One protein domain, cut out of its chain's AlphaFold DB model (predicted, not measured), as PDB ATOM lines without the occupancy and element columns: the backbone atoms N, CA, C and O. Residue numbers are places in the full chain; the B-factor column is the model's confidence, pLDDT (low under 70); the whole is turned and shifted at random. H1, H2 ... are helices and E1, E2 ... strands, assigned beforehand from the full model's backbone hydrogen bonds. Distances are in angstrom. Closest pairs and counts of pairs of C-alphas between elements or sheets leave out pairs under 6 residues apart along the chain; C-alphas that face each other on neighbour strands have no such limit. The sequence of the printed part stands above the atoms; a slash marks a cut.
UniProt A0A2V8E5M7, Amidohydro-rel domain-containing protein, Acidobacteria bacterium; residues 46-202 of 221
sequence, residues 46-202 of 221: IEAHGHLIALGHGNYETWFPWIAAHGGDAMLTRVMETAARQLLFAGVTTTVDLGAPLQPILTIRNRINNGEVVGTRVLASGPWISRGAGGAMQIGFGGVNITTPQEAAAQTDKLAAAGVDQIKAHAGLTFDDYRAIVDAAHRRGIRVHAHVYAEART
ATOM      1  N   ILE A  46      33.750  11.905 -38.449       98.38
ATOM      2  CA  ILE A  46      35.024  12.096 -39.145       98.38
ATOM      3  C   ILE A  46      35.265  13.592 -39.327       98.38
ATOM      4  O   ILE A  46      34.484  14.266 -39.995       98.38
ATOM      5  N   GLU A  47      36.364  14.090 -38.762       97.31
ATOM      6  CA  GLU A  47      36.897  15.418 -39.068       97.31
ATOM      7  C   GLU A  47      37.711  15.324 -40.363       97.31
ATOM      8  O   GLU A  47      38.722  14.624 -40.426       97.31
ATOM      9  N   ALA A  48      37.241  15.988 -41.416       96.44
ATOM     10  CA  ALA A  48      37.803  15.874 -42.759       96.44
ATOM     11  C   ALA A  48      38.896  16.917 -43.058       96.44
ATOM     12  O   ALA A  48      39.599  16.789 -44.065       96.44
ATOM     13  N   HIS A  49      39.050  17.938 -42.209       95.25
ATOM     14  CA  HIS A  49      40.106  18.944 -42.307       95.25
ATOM     15  C   HIS A  49      40.486  19.438 -40.905       95.25
ATOM     16  O   HIS A  49      40.055  20.495 -40.445       95.25
ATOM     17  N   GLY A  50      41.368  18.691 -40.248       93.19
ATOM     18  CA  GLY A  50      41.917  19.025 -38.939       93.19
ATOM     19  C   GLY A  50      43.304  19.671 -38.989       93.19
ATOM     20  O   GLY A  50      44.069  19.492 -39.940       93.19
ATOM     21  N   HIS A  51      43.625  20.383 -37.907       94.56
ATOM     22  CA  HIS A  51      44.971  20.846 -37.564       94.56
ATOM     23  C   HIS A  51      45.197  20.647 -36.064       94.56
ATOM     24  O   HIS A  51      44.879  21.519 -35.247       94.56
ATOM     25  N   LEU A  52      45.729  19.486 -35.679       95.88
ATOM     26  CA  LEU A  52      45.866  19.116 -34.264       95.88
ATOM     27  C   LEU A  52      46.847  20.026 -33.507       95.88
ATOM     28  O   LEU A  52      46.759  20.154 -32.289       95.88
ATOM     29  N   ILE A  53      47.756  20.691 -34.223       94.25
ATOM     30  CA  ILE A  53      48.796  21.554 -33.645       94.25
ATOM     31  C   ILE A  53      48.282  22.881 -33.078       94.25
ATOM     32  O   ILE A  53      49.056  23.613 -32.462       94.25
ATOM     33  N   ALA A  54      47.025  23.243 -33.343       89.31
ATOM     34  CA  ALA A  54      46.512  24.575 -33.033       89.31
ATOM     35  C   ALA A  54      45.564  24.612 -31.829       89.31
ATOM     36  O   ALA A  54      45.431  25.672 -31.232       89.31
ATOM     37  N   LEU A  55      44.880  23.513 -31.479       86.56
ATOM     38  CA  LEU A  55      43.840  23.502 -30.428       86.56
ATOM     39  C   LEU A  55      42.824  24.665 -30.547       86.56
ATOM     40  O   LEU A  55      42.402  25.252 -29.555       86.56
ATOM     41  N   GLY A  56      42.456  25.039 -31.777       81.31
ATOM     42  CA  GLY A  56      41.546  26.162 -32.039       81.31
ATOM     43  C   GLY A  56      42.182  27.557 -31.946       81.31
ATOM     44  O   GLY A  56      41.487  28.556 -32.120       81.31
ATOM     45  N   HIS A  57      43.494  27.666 -31.716       85.88
ATOM     46  CA  HIS A  57      44.186  28.949 -31.693       85.88
ATOM     47  C   HIS A  57      44.297  29.545 -33.106       85.88
ATOM     48  O   HIS A  57      44.865  28.938 -34.012       85.88
ATOM     49  N   GLY A  58      43.769  30.762 -33.288       81.75
ATOM     50  CA  GLY A  58      43.751  31.463 -34.583       81.75
ATOM     51  C   GLY A  58      44.832  32.532 -34.791       81.75
ATOM     52  O   GLY A  58      44.880  33.136 -35.858       81.75
ATOM     53  N   ASN A  59      45.691  32.798 -33.799       89.81
ATOM     54  CA  ASN A  59      46.767  33.788 -33.899       89.81
ATOM     55  C   ASN A  59      48.124  33.078 -33.933       89.81
ATOM     56  O   ASN A  59      48.748  32.820 -32.903       89.81
ATOM     57  N   TYR A  60      48.560  32.744 -35.143       89.81
ATOM     58  CA  TYR A  60      49.785  31.982 -35.374       89.81
ATOM     59  C   TYR A  60      51.065  32.775 -35.090       89.81
ATOM     60  O   TYR A  60      52.077  32.169 -34.738       89.81
ATOM     61  N   GLU A  61      51.008  34.107 -35.166       88.56
ATOM     62  CA  GLU A  61      52.138  34.997 -34.863       88.56
ATOM     63  C   GLU A  61      52.520  34.960 -33.378       88.56
ATOM     64  O   GLU A  61      53.670  35.195 -33.034       88.56
ATOM     65  N   THR A  62      51.581  34.630 -32.485       90.94
ATOM     66  CA  THR A  62      51.863  34.461 -31.050       90.94
ATOM     67  C   THR A  62      51.988  32.995 -30.653       90.94
ATOM     68  O   THR A  62      52.823  32.650 -29.817       90.94
ATOM     69  N   TRP A  63      51.180  32.122 -31.259       92.88
ATOM     70  CA  TRP A  63      51.127  30.704 -30.910       92.88
ATOM     71  C   TRP A  63      52.449  29.981 -31.165       92.88
ATOM     72  O   TRP A  63      52.983  29.337 -30.265       92.88
ATOM     73  N   PHE A  64      53.015  30.104 -32.369       92.25
ATOM     74  CA  PHE A  64      54.221  29.351 -32.713       92.25
ATOM     75  C   PHE A  64      55.478  29.830 -31.980       92.25
ATOM     76  O   PHE A  64      56.242  28.970 -31.532       92.25
ATOM     77  N   PRO A  65      55.689  31.141 -31.751       93.00
ATOM     78  CA  PRO A  65      56.751  31.587 -30.853       93.00
ATOM     79  C   PRO A  65      56.590  31.064 -29.424       93.00
ATOM     80  O   PRO A  65      57.579  30.658 -28.814       93.00
ATOM     81  N   TRP A  66      55.360  31.004 -28.899       93.31
ATOM     82  CA  TRP A  66      55.110  30.411 -27.586       93.31
ATOM     83  C   TRP A  66      55.473  28.922 -27.570       93.31
ATOM     84  O   TRP A  66      56.229  28.496 -26.700       93.31
ATOM     85  N   ILE A  67      55.031  28.146 -28.562       94.81
ATOM     86  CA  ILE A  67      55.394  26.728 -28.704       94.81
ATOM     87  C   ILE A  67      56.916  26.545 -28.733       94.81
ATOM     88  O   ILE A  67      57.450  25.720 -27.989       94.81
ATOM     89  N   ALA A  68      57.623  27.334 -29.547       93.25
ATOM     90  CA  ALA A  68      59.077  27.269 -29.658       93.25
ATOM     91  C   ALA A  68      59.767  27.547 -28.311       93.25
ATOM     92  O   ALA A  68      60.661  26.803 -27.914       93.25
ATOM     93  N   ALA A  69      59.299  28.556 -27.571       96.56
ATOM     94  CA  ALA A  69      59.822  28.901 -26.252       96.56
ATOM     95  C   ALA A  69      59.514  27.852 -25.163       96.56
ATOM     96  O   ALA A  69      60.193  27.826 -24.140       96.56
ATOM     97  N   HIS A  70      58.521  26.980 -25.371       96.06
ATOM     98  CA  HIS A  70      58.047  26.013 -24.373       96.06
ATOM     99  C   HIS A  70      58.343  24.554 -24.749       96.06
ATOM    100  O   HIS A  70      57.648  23.640 -24.307       96.06
ATOM    101  N   GLY A  71      59.396  24.317 -25.535       95.50
ATOM    102  CA  GLY A  71      59.880  22.968 -25.847       95.50
ATOM    103  C   GLY A  71      59.558  22.471 -27.257       95.50
ATOM    104  O   GLY A  71      59.720  21.279 -27.519       95.50
ATOM    105  N   GLY A  72      59.112  23.352 -28.160       94.69
ATOM    106  CA  GLY A  72      59.015  23.086 -29.597       94.69
ATOM    107  C   GLY A  72      58.221  21.820 -29.924       94.69
ATOM    108  O   GLY A  72      57.077  21.666 -29.498       94.69
ATOM    109  N   ASP A  73      58.841  20.887 -30.645       94.50
ATOM    110  CA  ASP A  73      58.236  19.622 -31.084       94.50
ATOM    111  C   ASP A  73      57.667  18.769 -29.938       94.50
ATOM    112  O   ASP A  73      56.611  18.144 -30.088       94.50
ATOM    113  N   ALA A  74      58.312  18.768 -28.767       95.31
ATOM    114  CA  ALA A  74      57.800  18.056 -27.596       95.31
ATOM    115  C   ALA A  74      56.500  18.695 -27.079       95.31
ATOM    116  O   ALA A  74      55.572  17.985 -26.683       95.31
ATOM    117  N   MET A  75      56.403  20.027 -27.129       96.00
ATOM    118  CA  MET A  75      55.172  20.742 -26.793       96.00
ATOM    119  C   MET A  75      54.090  20.515 -27.851       96.00
ATOM    120  O   MET A  75      52.955  20.216 -27.490       96.00
ATOM    121  N   LEU A  76      54.432  20.562 -29.144       95.44
ATOM    122  CA  LEU A  76      53.493  20.242 -30.227       95.44
ATOM    123  C   LEU A  76      52.901  18.841 -30.075       95.44
ATOM    124  O   LEU A  76      51.698  18.664 -30.229       95.44
ATOM    125  N   THR A  77      53.728  17.858 -29.723       95.69
ATOM    126  CA  THR A  77      53.280  16.484 -29.464       95.69
ATOM    127  C   THR A  77      52.233  16.451 -28.344       95.69
ATOM    128  O   THR A  77      51.175  15.851 -28.512       95.69
ATOM    129  N   ARG A  78      52.461  17.163 -27.229       95.38
ATOM    130  CA  ARG A  78      51.487  17.262 -26.124       95.38
ATOM    131  C   ARG A  78      50.191  17.960 -26.540       95.38
ATOM    132  O   ARG A  78      49.111  17.474 -26.224       95.38
ATOM    133  N   VAL A  79      50.297  19.070 -27.268       96.44
ATOM    134  CA  VAL A  79      49.152  19.812 -27.821       96.44
ATOM    135  C   VAL A  79      48.299  18.906 -28.709       96.44
ATOM    136  O   VAL A  79      47.083  18.841 -28.540       96.44
ATOM    137  N   MET A  80      48.933  18.163 -29.616       97.12
ATOM    138  CA  MET A  80      48.246  17.245 -30.523       97.12
ATOM    139  C   MET A  80      47.607  16.062 -29.795       97.12
ATOM    140  O   MET A  80      46.502  15.660 -30.153       97.12
ATOM    141  N   GLU A  81      48.253  15.532 -28.756       96.94
ATOM    142  CA  GLU A  81      47.664  14.516 -27.879       96.94
ATOM    143  C   GLU A  81      46.386  15.042 -27.201       96.94
ATOM    144  O   GLU A  81      45.349  14.374 -27.226       96.94
ATOM    145  N   THR A  82      46.405  16.270 -26.670       97.12
ATOM    146  CA  THR A  82      45.198  16.921 -26.134       97.12
ATOM    147  C   THR A  82      44.120  17.094 -27.206       97.12
ATOM    148  O   THR A  82      42.961  16.759 -26.954       97.12
ATOM    149  N   ALA A  83      44.485  17.555 -28.405       97.50
ATOM    150  CA  ALA A  83      43.546  17.789 -29.503       97.50
ATOM    151  C   ALA A  83      42.852  16.490 -29.936       97.50
ATOM    152  O   ALA A  83      41.629  16.437 -30.066       97.50
ATOM    153  N   ALA A  84      43.628  15.414 -30.093       97.69
ATOM    154  CA  ALA A  84      43.120  14.106 -30.479       97.69
ATOM    155  C   ALA A  84      42.154  13.525 -29.434       97.69
ATOM    156  O   ALA A  84      41.160  12.895 -29.803       97.69
ATOM    157  N   ARG A  85      42.410  13.760 -28.138       97.31
ATOM    158  CA  ARG A  85      41.511  13.365 -27.038       97.31
ATOM    159  C   ARG A  85      40.214  14.163 -27.031       97.31
ATOM    160  O   ARG A  85      39.147  13.577 -26.876       97.31
ATOM    161  N   GLN A  86      40.298  15.478 -27.217       97.00
ATOM    162  CA  GLN A  86      39.122  16.350 -27.257       97.00
ATOM    163  C   GLN A  86      38.191  15.989 -28.416       97.00
ATOM    164  O   GLN A  86      36.987  15.861 -28.204       97.00
ATOM    165  N   LEU A  87      38.746  15.749 -29.608       97.31
ATOM    166  CA  LEU A  87      37.979  15.274 -30.760       97.31
ATOM    167  C   LEU A  87      37.271  13.948 -30.455       97.31
ATOM    168  O   LEU A  87      36.066  13.834 -30.675       97.31
ATOM    169  N   LEU A  88      37.983  12.977 -29.875       97.94
ATOM    170  CA  LEU A  88      37.390  11.685 -29.524       97.94
ATOM    171  C   LEU A  88      36.228  11.826 -28.533       97.94
ATOM    172  O   LEU A  88      35.178  11.217 -28.730       97.94
ATOM    173  N   PHE A  89      36.378  12.659 -27.501       97.38
ATOM    174  CA  PHE A  89      35.314  12.912 -26.522       97.38
ATOM    175  C   PHE A  89      34.126  13.694 -27.094       97.38
ATOM    176  O   PHE A  89      33.024  13.587 -26.563       97.38
ATOM    177  N   ALA A  90      34.317  14.409 -28.201       97.19
ATOM    178  CA  ALA A  90      33.239  15.022 -28.973       97.19
ATOM    179  C   ALA A  90      32.566  14.051 -29.973       97.19
ATOM    180  O   ALA A  90      31.691  14.461 -30.731       97.19
ATOM    181  N   GLY A  91      32.963  12.772 -29.997       98.00
ATOM    182  CA  GLY A  91      32.418  11.750 -30.899       98.00
ATOM    183  C   GLY A  91      33.152  11.617 -32.238       98.00
ATOM    184  O   GLY A  91      32.737  10.813 -33.076       98.00
ATOM    185  N   VAL A  92      34.246  12.360 -32.450       98.38
ATOM    186  CA  VAL A  92      35.087  12.267 -33.654       98.38
ATOM    187  C   VAL A  92      36.099  11.138 -33.498       98.38
ATOM    188  O   VAL A  92      37.112  11.265 -32.809       98.38
ATOM    189  N   THR A  93      35.861  10.021 -34.177       98.06
ATOM    190  CA  THR A  93      36.703   8.819 -34.070       98.06
ATOM    191  C   THR A  93      37.826   8.774 -35.102       98.06
ATOM    192  O   THR A  93      38.750   7.976 -34.943       98.06
ATOM    193  N   THR A  94      37.771   9.611 -36.146       98.50
ATOM    194  CA  THR A  94      38.866   9.795 -37.113       98.50
ATOM    195  C   THR A  94      39.038  11.270 -37.483       98.50
ATOM    196  O   THR A  94      38.052  11.970 -37.700       98.50
ATOM    197  N   THR A  95      40.282  11.731 -37.606       98.06
ATOM    198  CA  THR A  95      40.647  13.062 -38.098       98.06
ATOM    199  C   THR A  95      41.636  12.977 -39.255       98.06
ATOM    200  O   THR A  95      42.566  12.167 -39.258       98.06
ATOM    201  N   VAL A  96      41.430  13.837 -40.242       98.06
ATOM    202  CA  VAL A  96      42.282  14.041 -41.409       98.06
ATOM    203  C   VAL A  96      43.113  15.296 -41.142       98.06
ATOM    204  O   VAL A  96      42.645  16.411 -41.364       98.06
ATOM    205  N   ASP A  97      44.339  15.130 -40.639       97.62
ATOM    206  CA  ASP A  97      45.238  16.257 -40.372       97.62
ATOM    207  C   ASP A  97      45.908  16.727 -41.671       97.62
ATOM    208  O   ASP A  97      46.642  15.986 -42.343       97.62
ATOM    209  N   LEU A  98      45.628  17.978 -42.041       95.94
ATOM    210  CA  LEU A  98      46.056  18.594 -43.297       95.94
ATOM    211  C   LEU A  98      47.156  19.644 -43.107       95.94
ATOM    212  O   LEU A  98      47.318  20.522 -43.957       95.94
ATOM    213  N   GLY A  99      47.896  19.584 -42.000       93.81
ATOM    214  CA  GLY A  99      49.068  20.422 -41.808       93.81
ATOM    215  C   GLY A  99      49.610  20.329 -40.392       93.81
ATOM    216  O   GLY A  99      48.961  20.803 -39.457       93.81
ATOM    217  N   ALA A 100      50.832  19.817 -40.276       95.88
ATOM    218  CA  ALA A 100      51.617  19.786 -39.048       95.88
ATOM    219  C   ALA A 100      53.096  19.479 -39.354       95.88
ATOM    220  O   ALA A 100      53.385  18.823 -40.359       95.88
ATOM    221  N   PRO A 101      54.049  19.854 -38.479       96.44
ATOM    222  CA  PRO A 101      55.423  19.375 -38.595       96.44
ATOM    223  C   PRO A 101      55.491  17.842 -38.600       96.44
ATOM    224  O   PRO A 101      54.829  17.175 -37.802       96.44
ATOM    225  N   LEU A 102      56.311  17.287 -39.499       97.38
ATOM    226  CA  LEU A 102      56.288  15.866 -39.869       97.38
ATOM    227  C   LEU A 102      56.487  14.915 -38.679       97.38
ATOM    228  O   LEU A 102      55.673  14.023 -38.463       97.38
ATOM    229  N   GLN A 103      57.566  15.086 -37.911       97.12
ATOM    230  CA  GLN A 103      57.894  14.155 -36.826       97.12
ATOM    231  C   GLN A 103      56.862  14.189 -35.688       97.12
ATOM    232  O   GLN A 103      56.388  13.117 -35.301       97.12
ATOM    233  N   PRO A 104      56.431  15.367 -35.197       97.31
ATOM    234  CA  PRO A 104      55.361  15.442 -34.208       97.31
ATOM    235  C   PRO A 104      54.048  14.757 -34.633       97.31
ATOM    236  O   PRO A 104      53.493  13.985 -33.847       97.31
ATOM    237  N   ILE A 105      53.561  14.970 -35.868       97.88
ATOM    238  CA  ILE A 105      52.277  14.377 -36.291       97.88
ATOM    239  C   ILE A 105      52.362  12.854 -36.454       97.88
ATOM    240  O   ILE A 105      51.457  12.137 -36.021       97.88
ATOM    241  N   LEU A 106      53.469  12.337 -37.003       98.38
ATOM    242  CA  LEU A 106      53.677  10.895 -37.151       98.38
ATOM    243  C   LEU A 106      53.867  10.221 -35.790       98.38
ATOM    244  O   LEU A 106      53.357   9.122 -35.579       98.38
ATOM    245  N   THR A 107      54.533  10.896 -34.848       98.06
ATOM    246  CA  THR A 107      54.685  10.414 -33.470       98.06
ATOM    247  C   THR A 107      53.323  10.215 -32.813       98.06
ATOM    248  O   THR A 107      53.043   9.131 -32.308       98.06
ATOM    249  N   ILE A 108      52.442  11.222 -32.857       98.00
ATOM    250  CA  ILE A 108      51.105  11.102 -32.260       98.00
ATOM    251  C   ILE A 108      50.248  10.060 -32.968       98.00
ATOM    252  O   ILE A 108      49.646   9.229 -32.289       98.00
ATOM    253  N   ARG A 109      50.238  10.033 -34.306       98.38
ATOM    254  CA  ARG A 109      49.513   8.999 -35.054       98.38
ATOM    255  C   ARG A 109      49.949   7.593 -34.638       98.38
ATOM    256  O   ARG A 109      49.103   6.752 -34.353       98.38
ATOM    257  N   ASN A 110      51.255   7.334 -34.599       98.44
ATOM    258  CA  ASN A 110      51.782   6.005 -34.297       98.44
ATOM    259  C   ASN A 110      51.497   5.604 -32.842       98.44
ATOM    260  O   ASN A 110      51.044   4.489 -32.611       98.44
ATOM    261  N   ARG A 111      51.663   6.520 -31.876       98.31
ATOM    262  CA  ARG A 111      51.314   6.271 -30.465       98.31
ATOM    263  C   ARG A 111      49.828   5.939 -30.293       98.31
ATOM    264  O   ARG A 111      49.494   5.037 -29.530       98.31
ATOM    265  N   ILE A 112      48.938   6.620 -31.022       98.25
ATOM    266  CA  ILE A 112      47.498   6.309 -31.028       98.25
ATOM    267  C   ILE A 112      47.238   4.931 -31.647       98.25
ATOM    268  O   ILE A 112      46.530   4.119 -31.056       98.25
ATOM    269  N   ASN A 113      47.843   4.632 -32.799       97.81
ATOM    270  CA  ASN A 113      47.679   3.338 -33.470       97.81
ATOM    271  C   ASN A 113      48.201   2.161 -32.627       97.81
ATOM    272  O   ASN A 113      47.624   1.079 -32.677       97.81
ATOM    273  N   ASN A 114      49.250   2.382 -31.833       97.81
ATOM    274  CA  ASN A 114      49.818   1.393 -30.918       97.81
ATOM    275  C   ASN A 114      49.044   1.269 -29.593       97.81
ATOM    276  O   ASN A 114      49.401   0.445 -28.754       97.81
ATOM    277  N   GLY A 115      48.015   2.093 -29.366       96.50
ATOM    278  CA  GLY A 115      47.257   2.113 -28.112       96.50
ATOM    279  C   GLY A 115      47.995   2.750 -26.926       96.50
ATOM    280  O   GLY A 115      47.521   2.662 -25.797       96.50
ATOM    281  N   GLU A 116      49.128   3.417 -27.159       97.81
ATOM    282  CA  GLU A 116      49.898   4.121 -26.121       97.81
ATOM    283  C   GLU A 116      49.213   5.423 -25.682       97.81
ATOM    284  O   GLU A 116      49.408   5.901 -24.564       97.81
ATOM    285  N   VAL A 117      48.421   6.017 -26.580       96.25
ATOM    286  CA  VAL A 117      47.671   7.254 -26.362       96.25
ATOM    287  C   VAL A 117      46.228   7.048 -26.790       96.25
ATOM    288  O   VAL A 117      45.950   6.618 -27.906       96.25
ATOM    289  N   VAL A 118      45.291   7.428 -25.924       97.44
ATOM    290  CA  VAL A 118      43.873   7.519 -26.291       97.44
ATOM    291  C   VAL A 118      43.676   8.758 -27.159       97.44
ATOM    292  O   VAL A 118      44.040   9.854 -26.747       97.44
ATOM    293  N   GLY A 119      43.068   8.613 -28.332       97.62
ATOM    294  CA  GLY A 119      42.773   9.732 -29.221       97.62
ATOM    295  C   GLY A 119      42.018   9.290 -30.468       97.62
ATOM    296  O   GLY A 119      41.849   8.099 -30.724       97.62
ATOM    297  N   THR A 120      41.540  10.264 -31.236       97.88
ATOM    298  CA  THR A 120      40.960  10.016 -32.559       97.88
ATOM    299  C   THR A 120      41.998   9.381 -33.493       97.88
ATOM    300  O   THR A 120      43.182   9.714 -33.416       97.88
ATOM    301  N   ARG A 121      41.586   8.485 -34.398       98.25
ATOM    302  CA  ARG A 121      42.491   7.950 -35.429       98.25
ATOM    303  C   ARG A 121      42.978   9.095 -36.309       98.25
ATOM    304  O   ARG A 121      42.162   9.870 -36.792       98.25
ATOM    305  N   VAL A 122      44.278   9.175 -36.569       98.44
ATOM    306  CA  VAL A 122      44.861  10.265 -37.362       98.44
ATOM    307  C   VAL A 122      45.255   9.761 -38.748       98.44
ATOM    308  O   VAL A 122      46.024   8.811 -38.864       98.44
ATOM    309  N   LEU A 123      44.757  10.421 -39.792       98.38
ATOM    310  CA  LEU A 123      45.317  10.366 -41.142       98.38
ATOM    311  C   LEU A 123      46.174  11.616 -41.326       98.38
ATOM    312  O   LEU A 123      45.650  12.729 -41.354       98.38
ATOM    313  N   ALA A 124      47.491  11.445 -41.371       98.25
ATOM    314  CA  ALA A 124      48.450  12.538 -41.303       98.25
ATOM    315  C   ALA A 124      48.944  12.935 -42.694       98.25
ATOM    316  O   ALA A 124      49.428  12.089 -43.444       98.25
ATOM    317  N   SER A 125      48.896  14.230 -43.020       97.75
ATOM    318  CA  SER A 125      49.564  14.761 -44.220       97.75
ATOM    319  C   SER A 125      51.010  15.197 -43.991       97.75
ATOM    320  O   SER A 125      51.802  15.253 -44.932       97.75
ATOM    321  N   GLY A 126      51.357  15.517 -42.740       96.94
ATOM    322  CA  GLY A 126      52.597  16.217 -42.431       96.94
ATOM    323  C   GLY A 126      52.574  17.666 -42.939       96.94
ATOM    324  O   GLY A 126      51.510  18.290 -43.003       96.94
ATOM    325  N   PRO A 127      53.737  18.248 -43.260       96.12
ATOM    326  CA  PRO A 127      53.798  19.627 -43.712       96.12
ATOM    327  C   PRO A 127      53.212  19.761 -45.117       96.12
ATOM    328  O   PRO A 127      53.458  18.931 -45.995       96.12
ATOM    329  N   TRP A 128      52.474  20.841 -45.360       94.62
ATOM    330  CA  TRP A 128      51.955  21.129 -46.694       94.62
ATOM    331  C   TRP A 128      53.051  21.587 -47.661       94.62
ATOM    332  O   TRP A 128      54.091  22.105 -47.254       94.62
ATOM    333  N   ILE A 129      52.781  21.460 -48.959       95.69
ATOM    334  CA  ILE A 129      53.630  21.952 -50.050       95.69
ATOM    335  C   ILE A 129      53.015  23.241 -50.604       95.69
ATOM    336  O   ILE A 129      51.848  23.256 -50.995       95.69
ATOM    337  N   SER A 130      53.780  24.327 -50.650       92.88
ATOM    338  CA  SER A 130      53.360  25.632 -51.175       92.88
ATOM    339  C   SER A 130      54.470  26.285 -51.996       92.88
ATOM    340  O   SER A 130      55.613  25.835 -51.995       92.88
ATOM    341  N   ARG A 131      54.131  27.358 -52.708       91.00
ATOM    342  CA  ARG A 131      55.073  28.213 -53.435       91.00
ATOM    343  C   ARG A 131      54.902  29.658 -52.968       91.00
ATOM    344  O   ARG A 131      53.787  30.175 -52.931       91.00
ATOM    345  N   GLY A 132      56.017  30.322 -52.678       81.06
ATOM    346  CA  GLY A 132      56.060  31.684 -52.145       81.06
ATOM    347  C   GLY A 132      56.258  31.715 -50.626       81.06
ATOM    348  O   GLY A 132      55.773  30.851 -49.898       81.06
ATOM    349  N   ALA A 133      56.992  32.728 -50.156       62.28
ATOM    350  CA  ALA A 133      57.291  32.935 -48.737       62.28
ATOM    351  C   ALA A 133      55.990  33.113 -47.926       62.28
ATOM    352  O   ALA A 133      55.045  33.740 -48.394       62.28
ATOM    353  N   GLY A 134      55.848  32.588 -46.711       67.12
ATOM    354  CA  GLY A 134      56.871  32.376 -45.687       67.12
ATOM    355  C   GLY A 134      56.559  33.310 -44.517       67.12
ATOM    356  O   GLY A 134      57.226  34.321 -44.345       67.12
ATOM    357  N   GLY A 135      55.487  33.005 -43.781       75.50
ATOM    358  CA  GLY A 135      55.066  33.710 -42.561       75.50
ATOM    359  C   GLY A 135      54.972  32.745 -41.377       75.50
ATOM    360  O   GLY A 135      55.240  31.552 -41.547       75.50
ATOM    361  N   ALA A 136      54.551  33.218 -40.198       78.00
ATOM    362  CA  ALA A 136      54.511  32.383 -38.992       78.00
ATOM    363  C   ALA A 136      53.682  31.104 -39.174       78.00
ATOM    364  O   ALA A 136      54.065  30.049 -38.680       78.00
ATOM    365  N   MET A 137      52.598  31.164 -39.957       83.31
ATOM    366  CA  MET A 137      51.809  29.985 -40.324       83.31
ATOM    367  C   MET A 137      52.621  28.978 -41.154       83.31
ATOM    368  O   MET A 137      52.653  27.798 -40.833       83.31
ATOM    369  N   GLN A 138      53.313  29.422 -42.205       83.81
ATOM    370  CA  GLN A 138      54.127  28.518 -43.025       83.81
ATOM    371  C   GLN A 138      55.219  27.848 -42.180       83.81
ATOM    372  O   GLN A 138      55.426  26.644 -42.295       83.81
ATOM    373  N   ILE A 139      55.890  28.618 -41.320       84.31
ATOM    374  CA  ILE A 139      56.987  28.132 -40.475       84.31
ATOM    375  C   ILE A 139      56.463  27.172 -39.405       84.31
ATOM    376  O   ILE A 139      56.975  26.065 -39.264       84.31
ATOM    377  N   GLY A 140      55.421  27.567 -38.674       86.56
ATOM    378  CA  GLY A 140      54.889  26.799 -37.551       86.56
ATOM    379  C   GLY A 140      54.273  25.459 -37.941       86.56
ATOM    380  O   GLY A 140      54.374  24.488 -37.196       86.56
ATOM    381  N   PHE A 141      53.695  25.373 -39.139       90.25
ATOM    382  CA  PHE A 141      53.180  24.120 -39.693       90.25
ATOM    383  C   PHE A 141      54.267  23.269 -40.377       90.25
ATOM    384  O   PHE A 141      53.972  22.193 -40.893       90.25
ATOM    385  N   GLY A 142      55.521  23.738 -40.401       88.69
ATOM    386  CA  GLY A 142      56.632  23.076 -41.087       88.69
ATOM    387  C   GLY A 142      56.501  23.074 -42.611       88.69
ATOM    388  O   GLY A 142      57.129  22.250 -43.272       88.69
ATOM    389  N   GLY A 143      55.667  23.954 -43.169       90.38
ATOM    390  CA  GLY A 143      55.309  23.961 -44.579       90.38
ATOM    391  C   GLY A 143      56.527  24.083 -45.492       90.38
ATOM    392  O   GLY A 143      57.424  24.901 -45.273       90.38
ATOM    393  N   VAL A 144      56.523  23.321 -46.581       92.69
ATOM    394  CA  VAL A 144      57.612  23.295 -47.556       92.69
ATOM    395  C   VAL A 144      57.351  24.291 -48.673       92.69
ATOM    396  O   VAL A 144      56.281  24.286 -49.275       92.69
ATOM    397  N   ASN A 145      58.351  25.124 -48.959       93.62
ATOM    398  CA  ASN A 145      58.329  26.049 -50.083       93.62
ATOM    399  C   ASN A 145      59.080  25.454 -51.281       93.62
ATOM    400  O   ASN A 145      60.270  25.167 -51.172       93.62
ATOM    401  N   ILE A 146      58.395  25.324 -52.415       95.00
ATOM    402  CA  ILE A 146      58.958  24.872 -53.694       95.00
ATOM    403  C   ILE A 146      59.042  26.024 -54.695       95.00
ATOM    404  O   ILE A 146      58.316  27.018 -54.609       95.00
ATOM    405  N   THR A 147      59.925  25.878 -55.676       95.38
ATOM    406  CA  THR A 147      60.153  26.830 -56.771       95.38
ATOM    407  C   THR A 147      60.002  26.195 -58.152       95.38
ATOM    408  O   THR A 147      59.853  26.913 -59.146       95.38
ATOM    409  N   THR A 148      59.944  24.866 -58.244       96.81
ATOM    410  CA  THR A 148      59.742  24.133 -59.503       96.81
ATOM    411  C   THR A 148      58.783  22.945 -59.330       96.81
ATOM    412  O   THR A 148      58.698  22.386 -58.233       96.81
ATOM    413  N   PRO A 149      58.105  22.493 -60.401       98.00
ATOM    414  CA  PRO A 149      57.318  21.257 -60.363       98.00
ATOM    415  C   PRO A 149      58.154  20.021 -59.992       98.00
ATOM    416  O   PRO A 149      57.662  19.108 -59.335       98.00
ATOM    417  N   GLN A 150      59.435  19.991 -60.374       98.44
ATOM    418  CA  GLN A 150      60.357  18.911 -60.017       98.44
ATOM    419  C   GLN A 150      60.589  18.856 -58.502       98.44
ATOM    420  O   GLN A 150      60.538  17.776 -57.916       98.44
ATOM    421  N   GLU A 151      60.778  20.009 -57.856       98.06
ATOM    422  CA  GLU A 151      60.845  20.100 -56.393       98.06
ATOM    423  C   GLU A 151      59.524  19.689 -55.737       98.06
ATOM    424  O   GLU A 151      59.541  19.020 -54.706       98.06
ATOM    425  N   ALA A 152      58.384  20.033 -56.346       97.69
ATOM    426  CA  ALA A 152      57.073  19.618 -55.858       97.69
ATOM    427  C   ALA A 152      56.943  18.084 -55.831       97.69
ATOM    428  O   ALA A 152      56.624  17.517 -54.785       97.69
ATOM    429  N   ALA A 153      57.285  17.407 -56.933       98.62
ATOM    430  CA  ALA A 153      57.306  15.944 -56.999       98.62
ATOM    431  C   ALA A 153      58.315  15.330 -56.014       98.62
ATOM    432  O   ALA A 153      57.979  14.388 -55.299       98.62
ATOM    433  N   ALA A 154      59.533  15.875 -55.928       98.56
ATOM    434  CA  ALA A 154      60.561  15.377 -55.014       98.56
ATOM    435  C   ALA A 154      60.131  15.494 -53.541       98.56
ATOM    436  O   ALA A 154      60.352  14.577 -52.748       98.56
ATOM    437  N   GLN A 155      59.473  16.595 -53.170       98.12
ATOM    438  CA  GLN A 155      58.957  16.770 -51.819       98.12
ATOM    439  C   GLN A 155      57.784  15.828 -51.529       98.12
ATOM    440  O   GLN A 155      57.714  15.267 -50.435       98.12
ATOM    441  N   THR A 156      56.887  15.614 -52.493       98.56
ATOM    442  CA  THR A 156      55.830  14.603 -52.372       98.56
ATOM    443  C   THR A 156      56.418  13.212 -52.147       98.56
ATOM    444  O   THR A 156      56.001  12.517 -51.222       98.56
ATOM    445  N   ASP A 157      57.431  12.833 -52.923       98.50
ATOM    446  CA  ASP A 157      58.119  11.548 -52.801       98.50
ATOM    447  C   ASP A 157      58.777  11.383 -51.426       98.50
ATOM    448  O   ASP A 157      58.676  10.319 -50.814       98.50
ATOM    449  N   LYS A 158      59.396  12.449 -50.907       98.44
ATOM    450  CA  LYS A 158      60.002  12.473 -49.571       98.44
ATOM    451  C   LYS A 158      58.968  12.277 -48.461       98.44
ATOM    452  O   LYS A 158      59.208  11.498 -47.543       98.44
ATOM    453  N   LEU A 159      57.833  12.975 -48.529       98.38
ATOM    454  CA  LEU A 159      56.763  12.836 -47.536       98.38
ATOM    455  C   LEU A 159      56.132  11.444 -47.591       98.38
ATOM    456  O   LEU A 159      55.954  10.813 -46.551       98.38
ATOM    457  N   ALA A 160      55.873  10.936 -48.795       98.25
ATOM    458  CA  ALA A 160      55.369   9.585 -48.997       98.25
ATOM    459  C   ALA A 160      56.320   8.527 -48.413       98.25
ATOM    460  O   ALA A 160      55.881   7.635 -47.693       98.25
ATOM    461  N   ALA A 161      57.628   8.655 -48.658       98.38
ATOM    462  CA  ALA A 161      58.638   7.755 -48.098       98.38
ATOM    463  C   ALA A 161      58.744   7.846 -46.565       98.38
ATOM    464  O   ALA A 161      59.082   6.860 -45.917       98.38
ATOM    465  N   ALA A 162      58.425   9.004 -45.978       98.19
ATOM    466  CA  ALA A 162      58.332   9.169 -44.527       98.19
ATOM    467  C   ALA A 162      57.055   8.552 -43.922       98.19
ATOM    468  O   ALA A 162      56.915   8.517 -42.701       98.19
ATOM    469  N   GLY A 163      56.138   8.055 -44.757       98.12
ATOM    470  CA  GLY A 163      54.958   7.314 -44.325       98.12
ATOM    471  C   GLY A 163      53.776   8.190 -43.926       98.12
ATOM    472  O   GLY A 163      53.049   7.811 -43.011       98.12
ATOM    473  N   VAL A 164      53.582   9.351 -44.564       98.56
ATOM    474  CA  VAL A 164      52.322  10.115 -44.453       98.56
ATOM    475  C   VAL A 164      51.169   9.370 -45.137       98.56
ATOM    476  O   VAL A 164      51.381   8.626 -46.093       98.56
ATOM    477  N   ASP A 165      49.943   9.591 -44.670       98.50
ATOM    478  CA  ASP A 165      48.731   8.942 -45.192       98.50
ATOM    479  C   ASP A 165      48.145   9.687 -46.407       98.50
ATOM    480  O   ASP A 165      47.406   9.122 -47.215       98.50
ATOM    481  N   GLN A 166      48.465  10.977 -46.538       98.25
ATOM    482  CA  GLN A 166      47.950  11.874 -47.574       98.25
ATOM    483  C   GLN A 166      48.917  13.032 -47.836       98.25
ATOM    484  O   GLN A 166      49.857  13.253 -47.081       98.25
ATOM    485  N   ILE A 167      48.692  13.801 -48.899       98.38
ATOM    486  CA  ILE A 167      49.519  14.965 -49.245       98.38
ATOM    487  C   ILE A 167      48.660  16.222 -49.254       98.38
ATOM    488  O   ILE A 167      47.575  16.232 -49.838       98.38
ATOM    489  N   LYS A 168      49.154  17.304 -48.644       97.31
ATOM    490  CA  LYS A 168      48.514  18.622 -48.704       97.31
ATOM    491  C   LYS A 168      49.249  19.542 -49.677       97.31
ATOM    492  O   LYS A 168      50.365  19.979 -49.409       97.31
ATOM    493  N   ALA A 169      48.587  19.890 -50.774       95.62
ATOM    494  CA  ALA A 169      48.962  21.004 -51.638       95.62
ATOM    495  C   ALA A 169      48.302  22.294 -51.119       95.62
ATOM    496  O   ALA A 169      47.109  22.304 -50.804       95.62
ATOM    497  N   HIS A 170      49.064  23.375 -50.991       91.94
ATOM    498  CA  HIS A 170      48.601  24.629 -50.399       91.94
ATOM    499  C   HIS A 170      48.771  25.817 -51.366       91.94
ATOM    500  O   HIS A 170      48.421  25.744 -52.539       91.94
ATOM    501  N   ALA A 171      49.223  26.959 -50.859       88.12
ATOM    502  CA  ALA A 171      49.144  28.238 -51.542       88.12
ATOM    503  C   ALA A 171      50.196  28.410 -52.644       88.12
ATOM    504  O   ALA A 171      51.293  27.858 -52.580       88.12
ATOM    505  N   GLY A 172      49.860  29.253 -53.624       88.50
ATOM    506  CA  GLY A 172      50.801  29.802 -54.605       88.50
ATOM    507  C   GLY A 172      51.266  28.848 -55.704       88.50
ATOM    508  O   GLY A 172      52.003  29.276 -56.587       88.50
ATOM    509  N   LEU A 173      50.826  27.591 -55.681       90.88
ATOM    510  CA  LEU A 173      51.183  26.573 -56.665       90.88
ATOM    511  C   LEU A 173      50.624  26.895 -58.061       90.88
ATOM    512  O   LEU A 173      49.492  27.365 -58.211       90.88
ATOM    513  N   THR A 174      51.426  26.616 -59.084       91.75
ATOM    514  CA  THR A 174      51.012  26.621 -60.492       91.75
ATOM    515  C   THR A 174      50.285  25.322 -60.842       91.75
ATOM    516  O   THR A 174      50.361  24.338 -60.105       91.75
ATOM    517  N   PHE A 175      49.605  25.282 -61.992       92.06
ATOM    518  CA  PHE A 175      48.978  24.048 -62.476       92.06
ATOM    519  C   PHE A 175      49.989  22.897 -62.627       92.06
ATOM    520  O   PHE A 175      49.697  21.768 -62.237       92.06
ATOM    521  N   ASP A 176      51.195  23.184 -63.125       95.50
ATOM    522  CA  ASP A 176      52.243  22.170 -63.266       95.50
ATOM    523  C   ASP A 176      52.757  21.658 -61.917       95.50
ATOM    524  O   ASP A 176      53.053  20.471 -61.803       95.50
ATOM    525  N   ASP A 177      52.792  22.503 -60.880       95.62
ATOM    526  CA  ASP A 177      53.122  22.046 -59.525       95.62
ATOM    527  C   ASP A 177      52.056  21.083 -58.992       95.62
ATOM    528  O   ASP A 177      52.391  20.023 -58.465       95.62
ATOM    529  N   TYR A 178      50.769  21.422 -59.155       95.75
ATOM    530  CA  TYR A 178      49.673  20.536 -58.757       95.75
ATOM    531  C   TYR A 178      49.752  19.193 -59.478       95.75
ATOM    532  O   TYR A 178      49.651  18.153 -58.832       95.75
ATOM    533  N   ARG A 179      49.971  19.206 -60.798       97.12
ATOM    534  CA  ARG A 179      50.118  17.981 -61.590       97.12
ATOM    535  C   ARG A 179      51.293  17.140 -61.099       97.12
ATOM    536  O   ARG A 179      51.122  15.950 -60.869       97.12
ATOM    537  N   ALA A 180      52.446  17.759 -60.856       98.38
ATOM    538  CA  ALA A 180      53.620  17.060 -60.347       98.38
ATOM    539  C   ALA A 180      53.377  16.411 -58.971       98.38
ATOM    540  O   ALA A 180      53.763  15.259 -58.768       98.38
ATOM    541  N   ILE A 181      52.694  17.110 -58.055       98.31
ATOM    542  CA  ILE A 181      52.297  16.578 -56.738       98.31
ATOM    543  C   ILE A 181      51.332  15.398 -56.896       98.31
ATOM    544  O   ILE A 181      51.532  14.345 -56.291       98.31
ATOM    545  N   VAL A 182      50.287  15.561 -57.710       98.44
ATOM    546  CA  VAL A 182      49.257  14.536 -57.933       98.44
ATOM    547  C   VAL A 182      49.858  13.281 -58.549       98.44
ATOM    548  O   VAL A 182      49.662  12.191 -58.014       98.44
ATOM    549  N   ASP A 183      50.646  13.422 -59.612       98.56
ATOM    550  CA  ASP A 183      51.286  12.288 -60.276       98.56
ATOM    551  C   ASP A 183      52.229  11.553 -59.312       98.56
ATOM    552  O   ASP A 183      52.249  10.322 -59.271       98.56
ATOM    553  N   ALA A 184      53.004  12.287 -58.507       98.56
ATOM    554  CA  ALA A 184      53.909  11.717 -57.511       98.56
ATOM    555  C   ALA A 184      53.181  10.948 -56.396       98.56
ATOM    556  O   ALA A 184      53.589   9.834 -56.045       98.56
ATOM    557  N   ALA A 185      52.090  11.507 -55.870       98.56
ATOM    558  CA  ALA A 185      51.291  10.888 -54.818       98.56
ATOM    559  C   ALA A 185      50.521   9.660 -55.332       98.56
ATOM    560  O   ALA A 185      50.574   8.587 -54.724       98.56
ATOM    561  N   HIS A 186      49.865   9.773 -56.491       98.56
ATOM    562  CA  HIS A 186      49.038   8.705 -57.056       98.56
ATOM    563  C   HIS A 186      49.851   7.483 -57.489       98.56
ATOM    564  O   HIS A 186      49.377   6.362 -57.312       98.56
ATOM    565  N   ARG A 187      51.103   7.655 -57.947       97.88
ATOM    566  CA  ARG A 187      52.023   6.521 -58.188       97.88
ATOM    567  C   ARG A 187      52.256   5.650 -56.947       97.88
ATOM    568  O   ARG A 187      52.713   4.522 -57.081       97.88
ATOM    569  N   ARG A 188      51.954   6.164 -55.751       96.38
ATOM    570  CA  ARG A 188      52.090   5.475 -54.458       96.38
ATOM    571  C   ARG A 188      50.744   5.183 -53.792       96.38
ATOM    572  O   ARG A 188      50.720   4.764 -52.642       96.38
ATOM    573  N   GLY A 189      49.631   5.422 -54.488       97.31
ATOM    574  CA  GLY A 189      48.283   5.238 -53.944       97.31
ATOM    575  C   GLY A 189      47.888   6.257 -52.867       97.31
ATOM    576  O   GLY A 189      46.919   6.028 -52.148       97.31
ATOM    577  N   ILE A 190      48.611   7.375 -52.745       98.25
ATOM    578  CA  ILE A 190      48.373   8.397 -51.718       98.25
ATOM    579  C   ILE A 190      47.445   9.481 -52.268       98.25
ATOM    580  O   ILE A 190      47.643   9.975 -53.377       98.25
ATOM    581  N   ARG A 191      46.436   9.877 -51.484       97.75
ATOM    582  CA  ARG A 191      45.476  10.929 -51.863       97.75
ATOM    583  C   ARG A 191      46.067  12.325 -51.689       97.75
ATOM    584  O   ARG A 191      46.861  12.567 -50.779       97.75
ATOM    585  N   VAL A 192      45.613  13.264 -52.519       97.69
ATOM    586  CA  VAL A 192      45.999  14.679 -52.441       97.69
ATOM    587  C   VAL A 192      44.807  15.535 -52.030       97.69
ATOM    588  O   VAL A 192      43.736  15.462 -52.626       97.69
ATOM    589  N   HIS A 193      45.020  16.391 -51.037       96.88
ATOM    590  CA  HIS A 193      44.103  17.448 -50.632       96.88
ATOM    591  C   HIS A 193      44.697  18.787 -51.061       96.88
ATOM    592  O   HIS A 193      45.881  19.036 -50.838       96.88
ATOM    593  N   ALA A 194      43.889  19.674 -51.634       93.06
ATOM    594  CA  ALA A 194      44.350  20.977 -52.105       93.06
ATOM    595  C   ALA A 194      43.674  22.121 -51.342       93.06
ATOM    596  O   ALA A 194      42.505  22.030 -50.971       93.06
ATOM    597  N   HIS A 195      44.409  23.202 -51.100       89.06
ATOM    598  CA  HIS A 195      43.833  24.507 -50.802       89.06
ATOM    599  C   HIS A 195      43.868  25.350 -52.082       89.06
ATOM    600  O   HIS A 195      44.948  25.658 -52.579       89.06
ATOM    601  N   VAL A 196      42.705  25.748 -52.608       79.69
ATOM    602  CA  VAL A 196      42.598  26.461 -53.892       79.69
ATOM    603  C   VAL A 196      41.977  27.843 -53.668       79.69
ATOM    604  O   VAL A 196      40.802  27.945 -53.342       79.69
ATOM    605  N   TYR A 197      42.764  28.913 -53.843       65.38
ATOM    606  CA  TYR A 197      42.326  30.296 -53.577       65.38
ATOM    607  C   TYR A 197      41.515  30.941 -54.717       65.38
ATOM    608  O   TYR A 197      40.726  31.845 -54.461       65.38
ATOM    609  N   ALA A 198      41.719  30.538 -55.977       58.59
ATOM    610  CA  ALA A 198      40.960  31.059 -57.118       58.59
ATOM    611  C   ALA A 198      41.051  30.120 -58.330       58.59
ATOM    612  O   ALA A 198      42.148  29.863 -58.831       58.59
ATOM    613  N   GLU A 199      39.901  29.687 -58.852       49.09
ATOM    614  CA  GLU A 199      39.790  28.830 -60.048       49.09
ATOM    615  C   GLU A 199      40.429  29.452 -61.301       49.09
ATOM    616  O   GLU A 199      40.991  28.754 -62.144       49.09
ATOM    617  N   ALA A 200      40.416  30.785 -61.416       49.31
ATOM    618  CA  ALA A 200      40.955  31.487 -62.582       49.31
ATOM    619  C   ALA A 200      42.476  31.302 -62.767       49.31
ATOM    620  O   ALA A 200      42.968  31.453 -63.882       49.31
ATOM    621  N   ARG A 201      43.223  30.964 -61.703       47.62
ATOM    622  CA  ARG A 201      44.676  30.707 -61.773       47.62
ATOM    623  C   ARG A 201      45.026  29.253 -62.086       47.62
ATOM    624  O   ARG A 201      46.141  28.993 -62.525       47.62
ATOM    625  N   THR A 202      44.102  28.322 -61.875       45.31
ATOM    626  CA  THR A 202      44.297  26.891 -62.151       45.31
ATOM    627  C   THR A 202      43.700  26.465 -63.490       45.31
ATOM    628  O   THR A 202      44.214  25.534 -64.098       45.31
TER     629      THR A 202
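Overview. This is residues 46 to 202 of the 221 residues of the protein "Amidohydro-rel domain-containing protein" of Acidobacteria bacterium (UniProt A0A2V8E5M7). Two groups of parallel strands, the sheet E1 E2 E3 and the pair E4 E5, meet loosely at E3 and E4 in an arc open on one side, with H2 and H3 covering the first group and H5 and H6 the second. Beyond the strands' ends, H1 packs on H4, while H7 ends a short tail. The printed part has 157 residues, in the order E1 H1 H2 E2 H3 E3 H4 H5 E4 H6 E5 H7, class mixed, helices and strands. It is compact, with a radius of gyration of the C-alphas of 15.3 A and spans of 40 by 34 by 26 A.

Arrangement. E1, residues 46 to 50, is parallel to E2, residues 92 to 97, with N 47 and O 94 2.9 A apart, within hydrogen-bond range. E2 is parallel to E3, residues 121 to 124, with N 95 and O 121 at 2.8 A. H2, residues 72 to 89, and H3, residues 102 to 113, are on one face of this sheet, making two layers, helices over strands. H2 runs along the strands, at 23 degrees to E2 on the local plane, at a height over the sheet of 10.8 A. H2 and H3 touch, by residues 73 to 81 of H2 and 103 to 108 of H3, at a steep tilt of 40 degrees, the same way; the closest C-alphas are those of Thr 77 and Pro 104, 5.3 A. E4, residues 166 to 169, is parallel to E5, residues 191 to 194, with N 167 and O 191 at 2.9 A. The closest C-alphas of E3 and E4 are those of Ala 124 and Gln 166, 6.3 A. H5, residues 149 to 161, touches H6, residues 175 to 186, at a shallow tilt of 25 degrees, the same way, closest at the C-alphas of Pro 149 and Asp 177, 4.4 A. Three strand-helix-strand units, two parallel neighbour strands with helices between, have right-handed crossovers: E1, H1 H2, E2; E2, H3, E3; E4, H6, E5. H1, residues 60 to 69, touches H4, residues 136 to 140, closest at the C-alphas of Glu 61 and Ala 136, 5.4 A. H7, residues 199 to 202, is close to but not clearly touching H6, with the C-alphas of Phe 175 and Thr 202 5.5 A apart. Each O i to N i+4 pair is within hydrogen-bond range in H2, H3, H4, H5 and H6, and 5 of 6 in H1; H7 is too short for such a pair.

Along the chain. E1 starts at C-alpha 46 (35.024, 12.096, -39.145). H2, 26.0 A long, runs from C-alpha 72 (59.015, 23.086, -29.597) to C-alpha 89. H5 is 18.3 A long, H3 16.5 A, H6 16.3 A, H1 13.9 A and E2 12.8 A. H7 ends at C-alpha 202 (44.297, 26.891, -62.151).

Size, cuts and confidence. The C-alphas of Glu 116 and Ala 200 are the two farthest apart, 46.5 A. The printed part has no cut, and the link from E3 to H4, 11 residues, is long. The mean pLDDT of the printed part is 93.0; residues 133 to 134 and 197 to 202 are under 70.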